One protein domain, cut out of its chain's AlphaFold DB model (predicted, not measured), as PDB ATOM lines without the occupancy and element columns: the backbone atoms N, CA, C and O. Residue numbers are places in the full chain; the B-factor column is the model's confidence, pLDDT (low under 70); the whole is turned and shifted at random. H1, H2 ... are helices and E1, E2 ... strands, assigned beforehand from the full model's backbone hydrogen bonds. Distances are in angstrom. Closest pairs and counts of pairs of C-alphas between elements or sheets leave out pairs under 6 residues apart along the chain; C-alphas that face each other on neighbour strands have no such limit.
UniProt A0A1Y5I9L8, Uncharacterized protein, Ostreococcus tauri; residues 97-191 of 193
ATOM      1  N   THR A  97      -8.182  -1.187  20.467       63.84
ATOM      2  CA  THR A  97      -6.892  -1.148  19.773       63.84
ATOM      3  C   THR A  97      -6.593   0.132  18.981       63.84
ATOM      4  O   THR A  97      -6.665   0.152  17.757       63.84
ATOM      5  N   HIS A  98      -6.111   1.180  19.650       77.69
ATOM      6  CA  HIS A  98      -5.471   2.342  19.001       77.69
ATOM      7  C   HIS A  98      -4.053   2.029  18.479       77.69
ATOM      8  O   HIS A  98      -3.296   2.939  18.161       77.69
ATOM      9  N   THR A  99      -3.677   0.750  18.369       86.69
ATOM     10  CA  THR A  99      -2.353   0.304  17.915       86.69
ATOM     11  C   THR A  99      -2.031   0.815  16.513       86.69
ATOM     12  O   THR A  99      -0.962   1.375  16.310       86.69
ATOM     13  N   ARG A 100      -2.970   0.722  15.562       92.56
ATOM     14  CA  ARG A 100      -2.774   1.249  14.196       92.56
ATOM     15  C   ARG A 100      -2.625   2.768  14.168       92.56
ATOM     16  O   ARG A 100      -1.762   3.298  13.473       92.56
ATOM     17  N   LEU A 101      -3.424   3.465  14.975       94.31
ATOM     18  CA  LEU A 101      -3.313   4.911  15.139       94.31
ATOM     19  C   LEU A 101      -1.943   5.298  15.720       94.31
ATOM     20  O   LEU A 101      -1.286   6.196  15.201       94.31
ATOM     21  N   ALA A 102      -1.488   4.589  16.753       94.62
ATOM     22  CA  ALA A 102      -0.187   4.803  17.373       94.62
ATOM     23  C   ALA A 102       0.969   4.520  16.406       94.62
ATOM     24  O   ALA A 102       1.901   5.318  16.327       94.62
ATOM     25  N   GLU A 103       0.900   3.440  15.621       95.56
ATOM     26  CA  GLU A 103       1.899   3.114  14.597       95.56
ATOM     27  C   GLU A 103       2.078   4.266  13.601       95.56
ATOM     28  O   GLU A 103       3.209   4.710  13.382       95.56
ATOM     29  N   ARG A 104       0.960   4.780  13.068       97.38
ATOM     30  CA  ARG A 104       0.924   5.851  12.061       97.38
ATOM     31  C   ARG A 104       1.370   7.194  12.622       97.38
ATOM     32  O   ARG A 104       2.196   7.865  12.008       97.38
ATOM     33  N   ILE A 105       0.891   7.567  13.814       96.94
ATOM     34  CA  ILE A 105       1.384   8.759  14.521       96.94
ATOM     35  C   ILE A 105       2.899   8.633  14.736       96.94
ATOM     36  O   ILE A 105       3.642   9.571  14.459       96.94
ATOM     37  N   GLY A 106       3.359   7.458  15.165       96.50
ATOM     38  CA  GLY A 106       4.764   7.164  15.411       96.50
ATOM     39  C   GLY A 106       5.674   7.350  14.198       96.50
ATOM     40  O   GLY A 106       6.802   7.803  14.374       96.50
ATOM     41  N   GLU A 107       5.206   6.993  13.002       96.56
ATOM     42  CA  GLU A 107       5.991   7.008  11.757       96.56
ATOM     43  C   GLU A 107       6.027   8.368  11.067       96.56
ATOM     44  O   GLU A 107       7.070   8.758  10.549       96.56
ATOM     45  N   ASP A 108       4.915   9.098  11.072       97.31
ATOM     46  CA  ASP A 108       4.771  10.301  10.246       97.31
ATOM     47  C   ASP A 108       4.851  11.600  11.061       97.31
ATOM     48  O   ASP A 108       5.195  12.660  10.526       97.31
ATOM     49  N   VAL A 109       4.567  11.539  12.367       97.88
ATOM     50  CA  VAL A 109       4.592  12.706  13.253       97.88
ATOM     51  C   VAL A 109       5.951  12.799  13.930       97.88
ATOM     52  O   VAL A 109       6.417  11.875  14.600       97.88
ATOM     53  N   TYR A 110       6.580  13.959  13.779       97.69
ATOM     54  CA  TYR A 110       7.885  14.270  14.345       97.69
ATOM     55  C   TYR A 110       7.907  15.655  14.987       97.69
ATOM     56  O   TYR A 110       7.185  16.571  14.583       97.69
ATOM     57  N   VAL A 111       8.798  15.816  15.958       96.69
ATOM     58  CA  VAL A 111       9.203  17.124  16.473       96.69
ATOM     59  C   VAL A 111      10.479  17.575  15.780       96.69
ATOM     60  O   VAL A 111      11.306  16.754  15.366       96.69
ATOM     61  N   GLN A 112      10.662  18.885  15.656       95.69
ATOM     62  CA  GLN A 112      11.863  19.463  15.072       95.69
ATOM     63  C   GLN A 112      12.564  20.383  16.063       95.69
ATOM     64  O   GLN A 112      12.024  21.401  16.487       95.69
ATOM     65  N   VAL A 113      13.813  20.047  16.380       93.31
ATOM     66  CA  VAL A 113      14.685  20.877  17.215       93.31
ATOM     67  C   VAL A 113      15.928  21.209  16.405       93.31
ATOM     68  O   VAL A 113      16.762  20.345  16.130       93.31
ATOM     69  N   ASN A 114      16.056  22.475  15.999       92.19
ATOM     70  CA  ASN A 114      17.105  22.923  15.079       92.19
ATOM     71  C   ASN A 114      17.098  22.089  13.772       92.19
ATOM     72  O   ASN A 114      16.100  22.068  13.055       92.19
ATOM     73  N   ALA A 115      18.191  21.387  13.460       90.81
ATOM     74  CA  ALA A 115      18.313  20.553  12.267       90.81
ATOM     75  C   ALA A 115      17.861  19.099  12.496       90.81
ATOM     76  O   ALA A 115      17.962  18.282  11.583       90.81
ATOM     77  N   TRP A 116      17.420  18.753  13.707       94.00
ATOM     78  CA  TRP A 116      17.113  17.378  14.085       94.00
ATOM     79  C   TRP A 116      15.611  17.141  13.996       94.00
ATOM     80  O   TRP A 116      14.818  17.961  14.462       94.00
ATOM     81  N   ARG A 117      15.237  16.009  13.400       95.44
ATOM     82  CA  ARG A 117      13.875  15.480  13.409       95.44
ATOM     83  C   ARG A 117      13.867  14.255  14.296       95.44
ATOM     84  O   ARG A 117      14.701  13.376  14.107       95.44
ATOM     85  N   LEU A 118      12.951  14.228  15.247       95.62
ATOM     86  CA  LEU A 118      12.774  13.095  16.136       95.62
ATOM     87  C   LEU A 118      11.325  12.643  16.029       95.62
ATOM     88  O   LEU A 118      10.413  13.442  16.255       95.62
ATOM     89  N   TYR A 119      11.117  11.396  15.625       97.06
ATOM     90  CA  TYR A 119       9.774  10.868  15.439       97.06
ATOM     91  C   TYR A 119       9.127  10.568  16.788       97.06
ATOM     92  O   TYR A 119       9.796  10.216  17.762       97.06
ATOM     93  N   THR A 120       7.802  10.691  16.864       95.94
ATOM     94  CA  THR A 120       7.071  10.411  18.111       95.94
ATOM     95  C   THR A 120       7.194   8.943  18.542       95.94
ATOM     96  O   THR A 120       7.044   8.647  19.735       95.94
ATOM     97  N   ARG A 121       7.538   8.036  17.610       95.38
ATOM     98  CA  ARG A 121       7.975   6.663  17.907       95.38
ATOM     99  C   ARG A 121       9.244   6.637  18.752       95.38
ATOM    100  O   ARG A 121       9.225   6.067  19.839       95.38
ATOM    101  N   ASP A 122      10.293   7.324  18.307       93.06
ATOM    102  CA  ASP A 122      11.590   7.385  18.999       93.06
ATOM    103  C   ASP A 122      11.476   8.041  20.381       93.06
ATOM    104  O   ASP A 122      12.198   7.702  21.315       93.06
ATOM    105  N   MET A 123      10.533   8.974  20.529       91.44
ATOM    106  CA  MET A 123      10.257   9.649  21.800       91.44
ATOM    107  C   MET A 123       9.386   8.832  22.759       91.44
ATOM    108  O   MET A 123       9.228   9.243  23.907       91.44
ATOM    109  N   LYS A 124       8.788   7.720  22.305       90.00
ATOM    110  CA  LYS A 124       7.742   6.966  23.027       90.00
ATOM    111  C   LYS A 124       6.478   7.799  23.342       90.00
ATOM    112  O   LYS A 124       5.786   7.542  24.318       90.00
ATOM    113  N   PHE A 125       6.154   8.798  22.511       92.38
ATOM    114  CA  PHE A 125       4.942   9.631  22.664       92.38
ATOM    115  C   PHE A 125       3.731   9.087  21.898       92.38
ATOM    116  O   PHE A 125       2.596   9.382  22.260       92.38
ATOM    117  N   HIS A 126       3.969   8.323  20.832       93.19
ATOM    118  CA  HIS A 126       2.942   7.866  19.896       93.19
ATOM    119  C   HIS A 126       1.771   7.116  20.555       93.19
ATOM    120  O   HIS A 126       0.622   7.465  20.294       93.19
ATOM    121  N   ASP A 127       2.037   6.171  21.461       90.38
ATOM    122  CA  ASP A 127       0.986   5.425  22.172       90.38
ATOM    123  C   ASP A 127       0.118   6.329  23.054       90.38
ATOM    124  O   ASP A 127      -1.110   6.234  23.050       90.38
ATOM    125  N   GLY A 128       0.750   7.228  23.813       90.12
ATOM    126  CA  GLY A 128       0.048   8.174  24.678       90.12
ATOM    127  C   GLY A 128      -0.805   9.156  23.877       90.12
ATOM    128  O   GLY A 128      -1.964   9.395  24.215       90.12
ATOM    129  N   LEU A 129      -0.262   9.674  22.773       93.81
ATOM    130  CA  LEU A 129      -0.995  10.550  21.863       93.81
ATOM    131  C   LEU A 129      -2.197   9.836  21.246       93.81
ATOM    132  O   LEU A 129      -3.297  10.381  21.278       93.81
ATOM    133  N   ALA A 130      -2.015   8.614  20.740       94.00
ATOM    134  CA  ALA A 130      -3.097   7.832  20.148       94.00
ATOM    135  C   ALA A 130      -4.255   7.621  21.135       94.00
ATOM    136  O   ALA A 130      -5.406   7.845  20.767       94.00
ATOM    137  N   LYS A 131      -3.950   7.296  22.399       90.56
ATOM    138  CA  LYS A 131      -4.947   7.168  23.479       90.56
ATOM    139  C   LYS A 131      -5.710   8.462  23.734       90.56
ATOM    140  O   LYS A 131      -6.937   8.462  23.799       90.56
ATOM    141  N   VAL A 132      -4.993   9.574  23.895       91.00
ATOM    142  CA  VAL A 132      -5.617  10.875  24.178       91.00
ATOM    143  C   VAL A 132      -6.541  11.283  23.033       91.00
ATOM    144  O   VAL A 132      -7.680  11.688  23.275       91.00
ATOM    145  N   PHE A 133      -6.085  11.129  21.788       93.06
ATOM    146  CA  PHE A 133      -6.900  11.428  20.617       93.06
ATOM    147  C   PHE A 133      -8.108  10.501  20.502       93.06
ATOM    148  O   PHE A 133      -9.214  11.003  20.313       93.06
ATOM    149  N   SER A 134      -7.947   9.186  20.682       90.75
ATOM    150  CA  SER A 134      -9.070   8.246  20.596       90.75
ATOM    151  C   SER A 134     -10.155   8.562  21.629       90.75
ATOM    152  O   SER A 134     -11.337   8.577  21.291       90.75
ATOM    153  N   VAL A 135      -9.768   8.891  22.867       88.25
ATOM    154  CA  VAL A 135     -10.709   9.252  23.941       88.25
ATOM    155  C   VAL A 135     -11.422  10.571  23.638       88.25
ATOM    156  O   VAL A 135     -12.644  10.653  23.781       88.25
ATOM    157  N   LYS A 136     -10.694  11.604  23.196       89.00
ATOM    158  CA  LYS A 136     -11.300  12.903  22.863       89.00
ATOM    159  C   LYS A 136     -12.233  12.818  21.655       89.00
ATOM    160  O   LYS A 136     -13.317  13.389  21.700       89.00
ATOM    161  N   ILE A 137     -11.857  12.074  20.617       91.00
ATOM    162  CA  ILE A 137     -12.689  11.851  19.425       91.00
ATOM    163  C   ILE A 137     -13.966  11.088  19.787       91.00
ATOM    164  O   ILE A 137     -15.058  11.511  19.404       91.00
ATOM    165  N   ALA A 138     -13.855  10.008  20.569       87.81
ATOM    166  CA  ALA A 138     -15.015   9.252  21.039       87.81
ATOM    167  C   ALA A 138     -15.963  10.134  21.868       87.81
ATOM    168  O   ALA A 138     -17.174  10.136  21.649       87.81
ATOM    169  N   SER A 139     -15.399  10.956  22.760       85.56
ATOM    170  CA  SER A 139     -16.152  11.902  23.597       85.56
ATOM    171  C   SER A 139     -16.831  13.016  22.786       85.56
ATOM    172  O   SER A 139     -17.853  13.546  23.213       85.56
ATOM    173  N   ASN A 140     -16.304  13.349  21.604       86.50
ATOM    174  CA  ASN A 140     -16.856  14.345  20.680       86.50
ATOM    175  C   ASN A 140     -17.781  13.732  19.601       86.50
ATOM    176  O   ASN A 140     -17.977  14.308  18.530       86.50
ATOM    177  N   GLY A 141     -18.335  12.538  19.842       85.31
ATOM    178  CA  GLY A 141     -19.270  11.886  18.919       85.31
ATOM    179  C   GLY A 141     -18.621  11.373  17.630       85.31
ATOM    180  O   GLY A 141     -19.226  11.474  16.563       85.31
ATOM    181  N   ASN A 142     -17.396  10.851  17.732       84.69
ATOM    182  CA  ASN A 142     -16.576  10.354  16.622       84.69
ATOM    183  C   ASN A 142     -16.282  11.415  15.549       84.69
ATOM    184  O   ASN A 142     -16.346  11.158  14.350       84.69
ATOM    185  N   LYS A 143     -15.996  12.643  15.988       84.56
ATOM    186  CA  LYS A 143     -15.603  13.759  15.123       84.56
ATOM    187  C   LYS A 143     -14.326  14.396  15.643       84.56
ATOM    188  O   LYS A 143     -14.139  14.528  16.854       84.56
ATOM    189  N   TYR A 144     -13.480  14.843  14.723       86.88
ATOM    190  CA  TYR A 144     -12.316  15.656  15.045       86.88
ATOM    191  C   TYR A 144     -12.431  17.024  14.365       86.88
ATOM    192  O   TYR A 144     -12.990  17.144  13.273       86.88
ATOM    193  N   ASP A 145     -11.904  18.048  15.022       90.31
ATOM    194  CA  ASP A 145     -11.709  19.375  14.458       90.31
ATOM    195  C   ASP A 145     -10.270  19.846  14.710       90.31
ATOM    196  O   ASP A 145      -9.487  19.223  15.434       90.31
ATOM    197  N   ASP A 146      -9.901  20.949  14.065       93.19
ATOM    198  CA  ASP A 146      -8.565  21.524  14.210       93.19
ATOM    199  C   ASP A 146      -8.310  22.041  15.634       93.19
ATOM    200  O   ASP A 146      -7.173  21.987  16.105       93.19
ATOM    201  N   ALA A 147      -9.364  22.481  16.331       92.94
ATOM    202  CA  ALA A 147      -9.284  22.984  17.697       92.94
ATOM    203  C   ALA A 147      -8.900  21.879  18.692       92.94
ATOM    204  O   ALA A 147      -8.064  22.112  19.559       92.94
ATOM    205  N   LEU A 148      -9.431  20.663  18.537       92.62
ATOM    206  CA  LEU A 148      -9.071  19.495  19.343       92.62
ATOM    207  C   LEU A 148      -7.593  19.139  19.166       92.62
ATOM    208  O   LEU A 148      -6.905  18.841  20.142       92.62
ATOM    209  N   VAL A 149      -7.080  19.196  17.931       95.00
ATOM    210  CA  VAL A 149      -5.653  18.955  17.661       95.00
ATOM    211  C   VAL A 149      -4.795  20.013  18.347       95.00
ATOM    212  O   VAL A 149      -3.842  19.668  19.043       95.00
ATOM    213  N   GLU A 150      -5.144  21.286  18.194       94.94
ATOM    214  CA  GLU A 150      -4.427  22.392  18.830       94.94
ATOM    215  C   GLU A 150      -4.472  22.308  20.363       94.94
ATOM    216  O   GLU A 150      -3.442  22.473  21.019       94.94
ATOM    217  N   GLU A 151      -5.625  21.967  20.938       93.44
ATOM    218  CA  GLU A 151      -5.816  21.776  22.377       93.44
ATOM    219  C   GLU A 151      -4.890  20.677  22.917       93.44
ATOM    220  O   GLU A 151      -4.152  20.894  23.884       93.44
ATOM    221  N   VAL A 152      -4.881  19.501  22.278       92.94
ATOM    222  CA  VAL A 152      -4.033  18.376  22.699       92.94
ATOM    223  C   VAL A 152      -2.556  18.736  22.569       92.94
ATOM    224  O   VAL A 152      -1.797  18.542  23.519       92.94
ATOM    225  N   LEU A 153      -2.133  19.304  21.435       95.12
ATOM    226  CA  LEU A 153      -0.729  19.659  21.209       95.12
ATOM    227  C   LEU A 153      -0.240  20.787  22.132       95.12
ATOM    228  O   LEU A 153       0.937  20.817  22.489       95.12
ATOM    229  N   THR A 154      -1.121  21.695  22.548       94.50
ATOM    230  CA  THR A 154      -0.796  22.746  23.525       94.50
ATOM    231  C   THR A 154      -0.665  22.178  24.939       94.50
ATOM    232  O   THR A 154       0.187  22.615  25.716       94.50
ATOM    233  N   THR A 155      -1.487  21.179  25.271       91.38
ATOM    234  CA  THR A 155      -1.530  20.569  26.608       91.38
ATOM    235  C   THR A 155      -0.364  19.608  26.843       91.38
ATOM    236  O   THR A 155       0.206  19.577  27.933       91.38
ATOM    237  N   VAL A 156       0.017  18.822  25.833       90.56
ATOM    238  CA  VAL A 156       1.106  17.843  25.942       90.56
ATOM    239  C   VAL A 156       2.447  18.572  26.046       90.56
ATOM    240  O   VAL A 156       2.844  19.303  25.139       90.56
ATOM    241  N   ARG A 157       3.172  18.355  27.149       90.56
ATOM    242  CA  ARG A 157       4.482  18.973  27.410       90.56
ATOM    243  C   ARG A 157       5.618  17.999  27.114       90.56
ATOM    244  O   ARG A 157       5.589  16.848  27.545       90.56
ATOM    245  N   VAL A 158       6.646  18.478  26.422       91.00
ATOM    246  CA  VAL A 158       7.858  17.715  26.112       91.00
ATOM    247  C   VAL A 158       9.016  18.235  26.966       91.00
ATOM    248  O   VAL A 158       9.411  19.396  26.808       91.00
ATOM    249  N   PRO A 159       9.592  17.411  27.860       89.56
ATOM    250  CA  PRO A 159      10.779  17.796  28.611       89.56
ATOM    251  C   PRO A 159      12.006  17.823  27.689       89.56
ATOM    252  O   PRO A 159      12.307  16.855  26.992       89.56
ATOM    253  N   LEU A 160      12.750  18.925  27.719       88.56
ATOM    254  CA  LEU A 160      13.987  19.136  26.968       88.56
ATOM    255  C   LEU A 160      15.185  19.293  27.912       88.56
ATOM    256  O   LEU A 160      15.053  19.627  29.092       88.56
ATOM    257  N   GLY A 161      16.386  19.031  27.386       87.50
ATOM    258  CA  GLY A 161      17.642  19.250  28.110       87.50
ATOM    259  C   GLY A 161      17.793  18.425  29.394       87.50
ATOM    260  O   GLY A 161      18.445  18.890  30.329       87.50
ATOM    261  N   GLY A 162      17.172  17.241  29.460       82.38
ATOM    262  CA  GLY A 162      17.140  16.403  30.664       82.38
ATOM    263  C   GLY A 162      16.166  16.899  31.739       82.38
ATOM    264  O   GLY A 162      16.439  16.730  32.921       82.38
ATOM    265  N   GLY A 163      15.070  17.558  31.340       84.88
ATOM    266  CA  GLY A 163      14.036  18.062  32.258       84.88
ATOM    267  C   GLY A 163      14.285  19.475  32.790       84.88
ATOM    268  O   GLY A 163      13.595  19.914  33.701       84.88
ATOM    269  N   LYS A 164      15.255  20.210  32.229       86.50
ATOM    270  CA  LYS A 164      15.549  21.603  32.623       86.50
ATOM    271  C   LYS A 164      14.509  22.606  32.128       86.50
ATOM    272  O   LYS A 164      14.425  23.709  32.656       86.50
ATOM    273  N   SER A 165      13.771  22.239  31.089       89.06
ATOM    274  CA  SER A 165      12.693  23.035  30.514       89.06
ATOM    275  C   SER A 165      11.661  22.110  29.897       89.06
ATOM    276  O   SER A 165      12.031  21.100  29.300       89.06
ATOM    277  N   ASP A 166      10.396  22.489  29.959       89.88
ATOM    278  CA  ASP A 166       9.306  21.843  29.246       89.88
ATOM    279  C   ASP A 166       8.718  22.801  28.203       89.88
ATOM    280  O   ASP A 166       8.558  23.998  28.443       89.88
ATOM    281  N   VAL A 167       8.433  22.274  27.016       93.75
ATOM    282  CA  VAL A 167       7.908  23.036  25.874       93.75
ATOM    283  C   VAL A 167       6.650  22.322  25.382       93.75
ATOM    284  O   VAL A 167       6.642  21.087  25.367       93.75
ATOM    285  N   PRO A 168       5.565  23.035  25.031       95.06
ATOM    286  CA  PRO A 168       4.372  22.369  24.535       95.06
ATOM    287  C   PRO A 168       4.659  21.730  23.175       95.06
ATOM    288  O   PRO A 168       5.462  22.229  22.384       95.06
ATOM    289  N   LEU A 169       4.002  20.610  22.898       95.38
ATOM    290  CA  LEU A 169       4.230  19.839  21.681       95.38
ATOM    291  C   LEU A 169       3.892  20.652  20.419       95.38
ATOM    292  O   LEU A 169       4.557  20.488  19.397       95.38
ATOM    293  N   VAL A 170       2.931  21.579  20.505       96.19
ATOM    294  CA  VAL A 170       2.576  22.512  19.420       96.19
ATOM    295  C   VAL A 170       3.759  23.372  18.958       96.19
ATOM    296  O   VAL A 170       3.922  23.574  17.759       96.19
ATOM    297  N   ASP A 171       4.633  23.797  19.876       96.00
ATOM    298  CA  ASP A 171       5.796  24.642  19.560       96.00
ATOM    299  C   ASP A 171       6.948  23.839  18.935       96.00
ATOM    300  O   ASP A 171       7.856  24.401  18.320       96.00
ATOM    301  N   LEU A 172       6.930  22.515  19.107       96.19
ATOM    302  CA  LEU A 172       7.965  21.608  18.617       96.19
ATOM    303  C   LEU A 172       7.581  20.910  17.312       96.19
ATOM    304  O   LEU A 172       8.466  20.440  16.594       96.19
ATOM    305  N   CYS A 173       6.291  20.815  17.002       96.38
ATOM    306  CA  CYS A 173       5.778  20.167  15.800       96.38
ATOM    307  C   CYS A 173       5.721  21.156  14.623       96.38
ATOM    308  O   CYS A 173       4.929  22.096  14.644       96.38
ATOM    309  N   PRO A 174       6.485  20.939  13.536       96.75
ATOM    310  CA  PRO A 174       6.345  21.750  12.329       96.75
ATOM    311  C   PRO A 174       4.963  21.591  11.700       96.75
ATOM    312  O   PRO A 174       4.332  20.541  11.823       96.75
ATOM    313  N   SER A 175       4.539  22.576  10.904       96.44
ATOM    314  CA  SER A 175       3.249  22.534  10.199       96.44
ATOM    315  C   SER A 175       3.061  21.271   9.353       96.44
ATOM    316  O   SER A 175       1.964  20.725   9.305       96.44
ATOM    317  N   THR A 176       4.127  20.751   8.734       96.88
ATOM    318  CA  THR A 176       4.096  19.475   7.999       96.88
ATOM    319  C   THR A 176       3.716  18.296   8.895       96.88
ATOM    320  O   THR A 176       2.893  17.479   8.500       96.88
ATOM    321  N   SER A 177       4.274  18.238  10.106       97.25
ATOM    322  CA  SER A 177       4.003  17.190  11.096       97.25
ATOM    323  C   SER A 177       2.566  17.287  11.621       97.25
ATOM    324  O   SER A 177       1.842  16.296  11.663       97.25
ATOM    325  N   VAL A 178       2.097  18.509  11.904       97.25
ATOM    326  CA  VAL A 178       0.702  18.758  12.309       97.25
ATOM    327  C   VAL A 178      -0.281  18.380  11.194       97.25
ATOM    328  O   VAL A 178      -1.313  17.771  11.458       97.25
ATOM    329  N   ASN A 179       0.034  18.689   9.934       97.50
ATOM    330  CA  ASN A 179      -0.805  18.305   8.797       97.50
ATOM    331  C   ASN A 179      -0.842  16.784   8.589       97.50
ATOM    332  O   ASN A 179      -1.903  16.242   8.286       97.50
ATOM    333  N   ALA A 180       0.288  16.093   8.779       97.56
ATOM    334  CA  ALA A 180       0.332  14.633   8.758       97.56
ATOM    335  C   ALA A 180      -0.555  14.045   9.863       97.56
ATOM    336  O   ALA A 180      -1.411  13.212   9.573       97.56
ATOM    337  N   LEU A 181      -0.450  14.565  11.092       97.50
ATOM    338  CA  LEU A 181      -1.314  14.175  12.208       97.50
ATOM    339  C   LEU A 181      -2.800  14.367  11.875       97.50
ATOM    340  O   LEU A 181      -3.588  13.445  12.058       97.50
ATOM    341  N   LYS A 182      -3.192  15.522  11.324       97.06
ATOM    342  CA  LYS A 182      -4.582  15.777  10.905       97.06
ATOM    343  C   LYS A 182      -5.082  14.777   9.862       97.06
ATOM    344  O   LYS A 182      -6.247  14.397   9.902       97.06
ATOM    345  N   ASN A 183      -4.235  14.365   8.920       96.81
ATOM    346  CA  ASN A 183      -4.608  13.357   7.926       96.81
ATOM    347  C   ASN A 183      -4.772  11.974   8.569       96.81
ATOM    348  O   ASN A 183      -5.764  11.309   8.304       96.81
ATOM    349  N   ILE A 184      -3.868  11.585   9.471       96.88
ATOM    350  CA  ILE A 184      -3.953  10.311  10.201       96.88
ATOM    351  C   ILE A 184      -5.223  10.244  11.056       96.88
ATOM    352  O   ILE A 184      -5.906   9.227  11.062       96.88
ATOM    353  N   LEU A 185      -5.565  11.331  11.756       95.88
ATOM    354  CA  LEU A 185      -6.786  11.398  12.566       95.88
ATOM    355  C   LEU A 185      -8.055  11.350  11.708       95.88
ATOM    356  O   LEU A 185      -9.054  10.778  12.136       95.88
ATOM    357  N   ARG A 186      -8.014  11.908  10.494       94.88
ATOM    358  CA  ARG A 186      -9.103  11.761   9.523       94.88
ATOM    359  C   ARG A 186      -9.269  10.316   9.088       94.88
ATOM    360  O   ARG A 186     -10.372   9.797   9.170       94.88
ATOM    361  N   ASP A 187      -8.174   9.674   8.686       94.50
ATOM    362  CA  ASP A 187      -8.188   8.269   8.282       94.50
ATOM    363  C   ASP A 187      -8.692   7.375   9.428       94.50
ATOM    364  O   ASP A 187      -9.416   6.419   9.176       94.50
ATOM    365  N   TYR A 188      -8.367   7.705  10.684       93.38
ATOM    366  CA  TYR A 188      -8.886   7.006  11.864       93.38
ATOM    367  C   TYR A 188     -10.403   7.145  12.015       93.38
ATOM    368  O   TYR A 188     -11.083   6.148  12.215       93.38
ATOM    369  N   VAL A 189     -10.935   8.369  11.921       92.19
ATOM    370  CA  VAL A 189     -12.379   8.634  12.071       92.19
ATOM    371  C   VAL A 189     -13.196   8.028  10.928       92.19
ATOM    372  O   VAL A 189     -14.321   7.588  11.152       92.19
ATOM    373  N   ASP A 190     -12.627   7.989   9.724       92.06
ATOM    374  CA  ASP A 190     -13.257   7.408   8.537       92.06
ATOM    375  C   ASP A 190     -13.140   5.865   8.480       92.06
ATOM    376  O   ASP A 190     -13.548   5.270   7.481       92.06
ATOM    377  N   ASP A 191     -12.567   5.212   9.504       87.19
ATOM    378  CA  ASP A 191     -12.263   3.769   9.546       87.19
ATOM    379  C   ASP A 191     -11.389   3.285   8.361       87.19
ATOM    380  O   ASP A 191     -11.588   2.213   7.786       87.19
TER     381      ASP A 191
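This is residues 97 to 191 of the 193 residues of an uncharacterized protein of Ostreococcus tauri (UniProt A0A1Y5I9L8). Four helices, H1, H2, H3 and H5, make an elongated body, and two small strand hairpins, E1 with E2 and E3 with E4, lie at one end of its longest axis like the prongs of a fork, apart from each other. The short helix H4 sits between the bases of the prongs, and H3 has few contacts with H2 and H5. The printed part has 95 residues with five named helices and four named strands, in the order H1 E1 E2 H2 H3 E3 E4 H4 H5; each sheet is one antiparallel pair, and the class is mixed, helices and strands. The whole is compact, with a radius of gyration of the C-alphas of 12.8 A and spans of 38 by 23 by 21 A.

H1, residues 99 to 108, leads by a tight link to the hairpin of E1, residues 110 to 113, and E2, residues 116 to 119. In this pair N 111 and O 118 are 2.9 A apart, within hydrogen-bond range. H2, residues 126 to 139, touches H1 with residues 126 to 130 alone, at a steep tilt of 60 degrees, opposite ways; the closest C-alphas are those of Gly 106 and His 126, 4.9 A apart. H3, residues 146 to 155, only just touches H2, with 3 pairs of C-alphas within 8 A, the closest those of Lys 136 and Leu 148, 7.8 A apart. E3, residues 157 to 160, and E4, residues 165 to 168, form the second hairpin, with N 158 and O 167 at 2.8 A, within hydrogen-bond range. H4, residues 169 to 172, touches H3, the closest C-alphas being those of Leu 153 and Val 170, 4.7 A apart. The closest C-alphas of H4 and E1 are those of Leu 172 and Val 111, 5.1 A apart. H5, residues 175 to 189, touches H1 at a shallow tilt of 21 degrees, opposite ways, closest at the C-alphas of Asp 108 and Ala 180, 6.4 A apart. H5 is close to H3 but not clearly touching it, the closest C-alphas being those of Val 149 and Lys 182, 7.5 A apart. In H1, H2, H3 and H5 every O i to N i+4 pair is within hydrogen-bond range; H4 is too short for such a pair.

H1 begins at C-alpha 99, (-2.353, 0.304, 17.915), and is 14.5 A long. H2 is 19.9 A, H3 14.3 A and H5 21.0 A long. C-alpha 165, where E4 begins, is at (12.693, 23.035, 30.514), and H5 ends at C-alpha 189, (-12.379, 8.634, 12.071).

The C-alphas farthest apart are those of Lys 164 and Asp 191, at 40.3 A. The printed part has no cut and no long link. The mean pLDDT of the printed part is 92.4, and residue 97 alone is under 70.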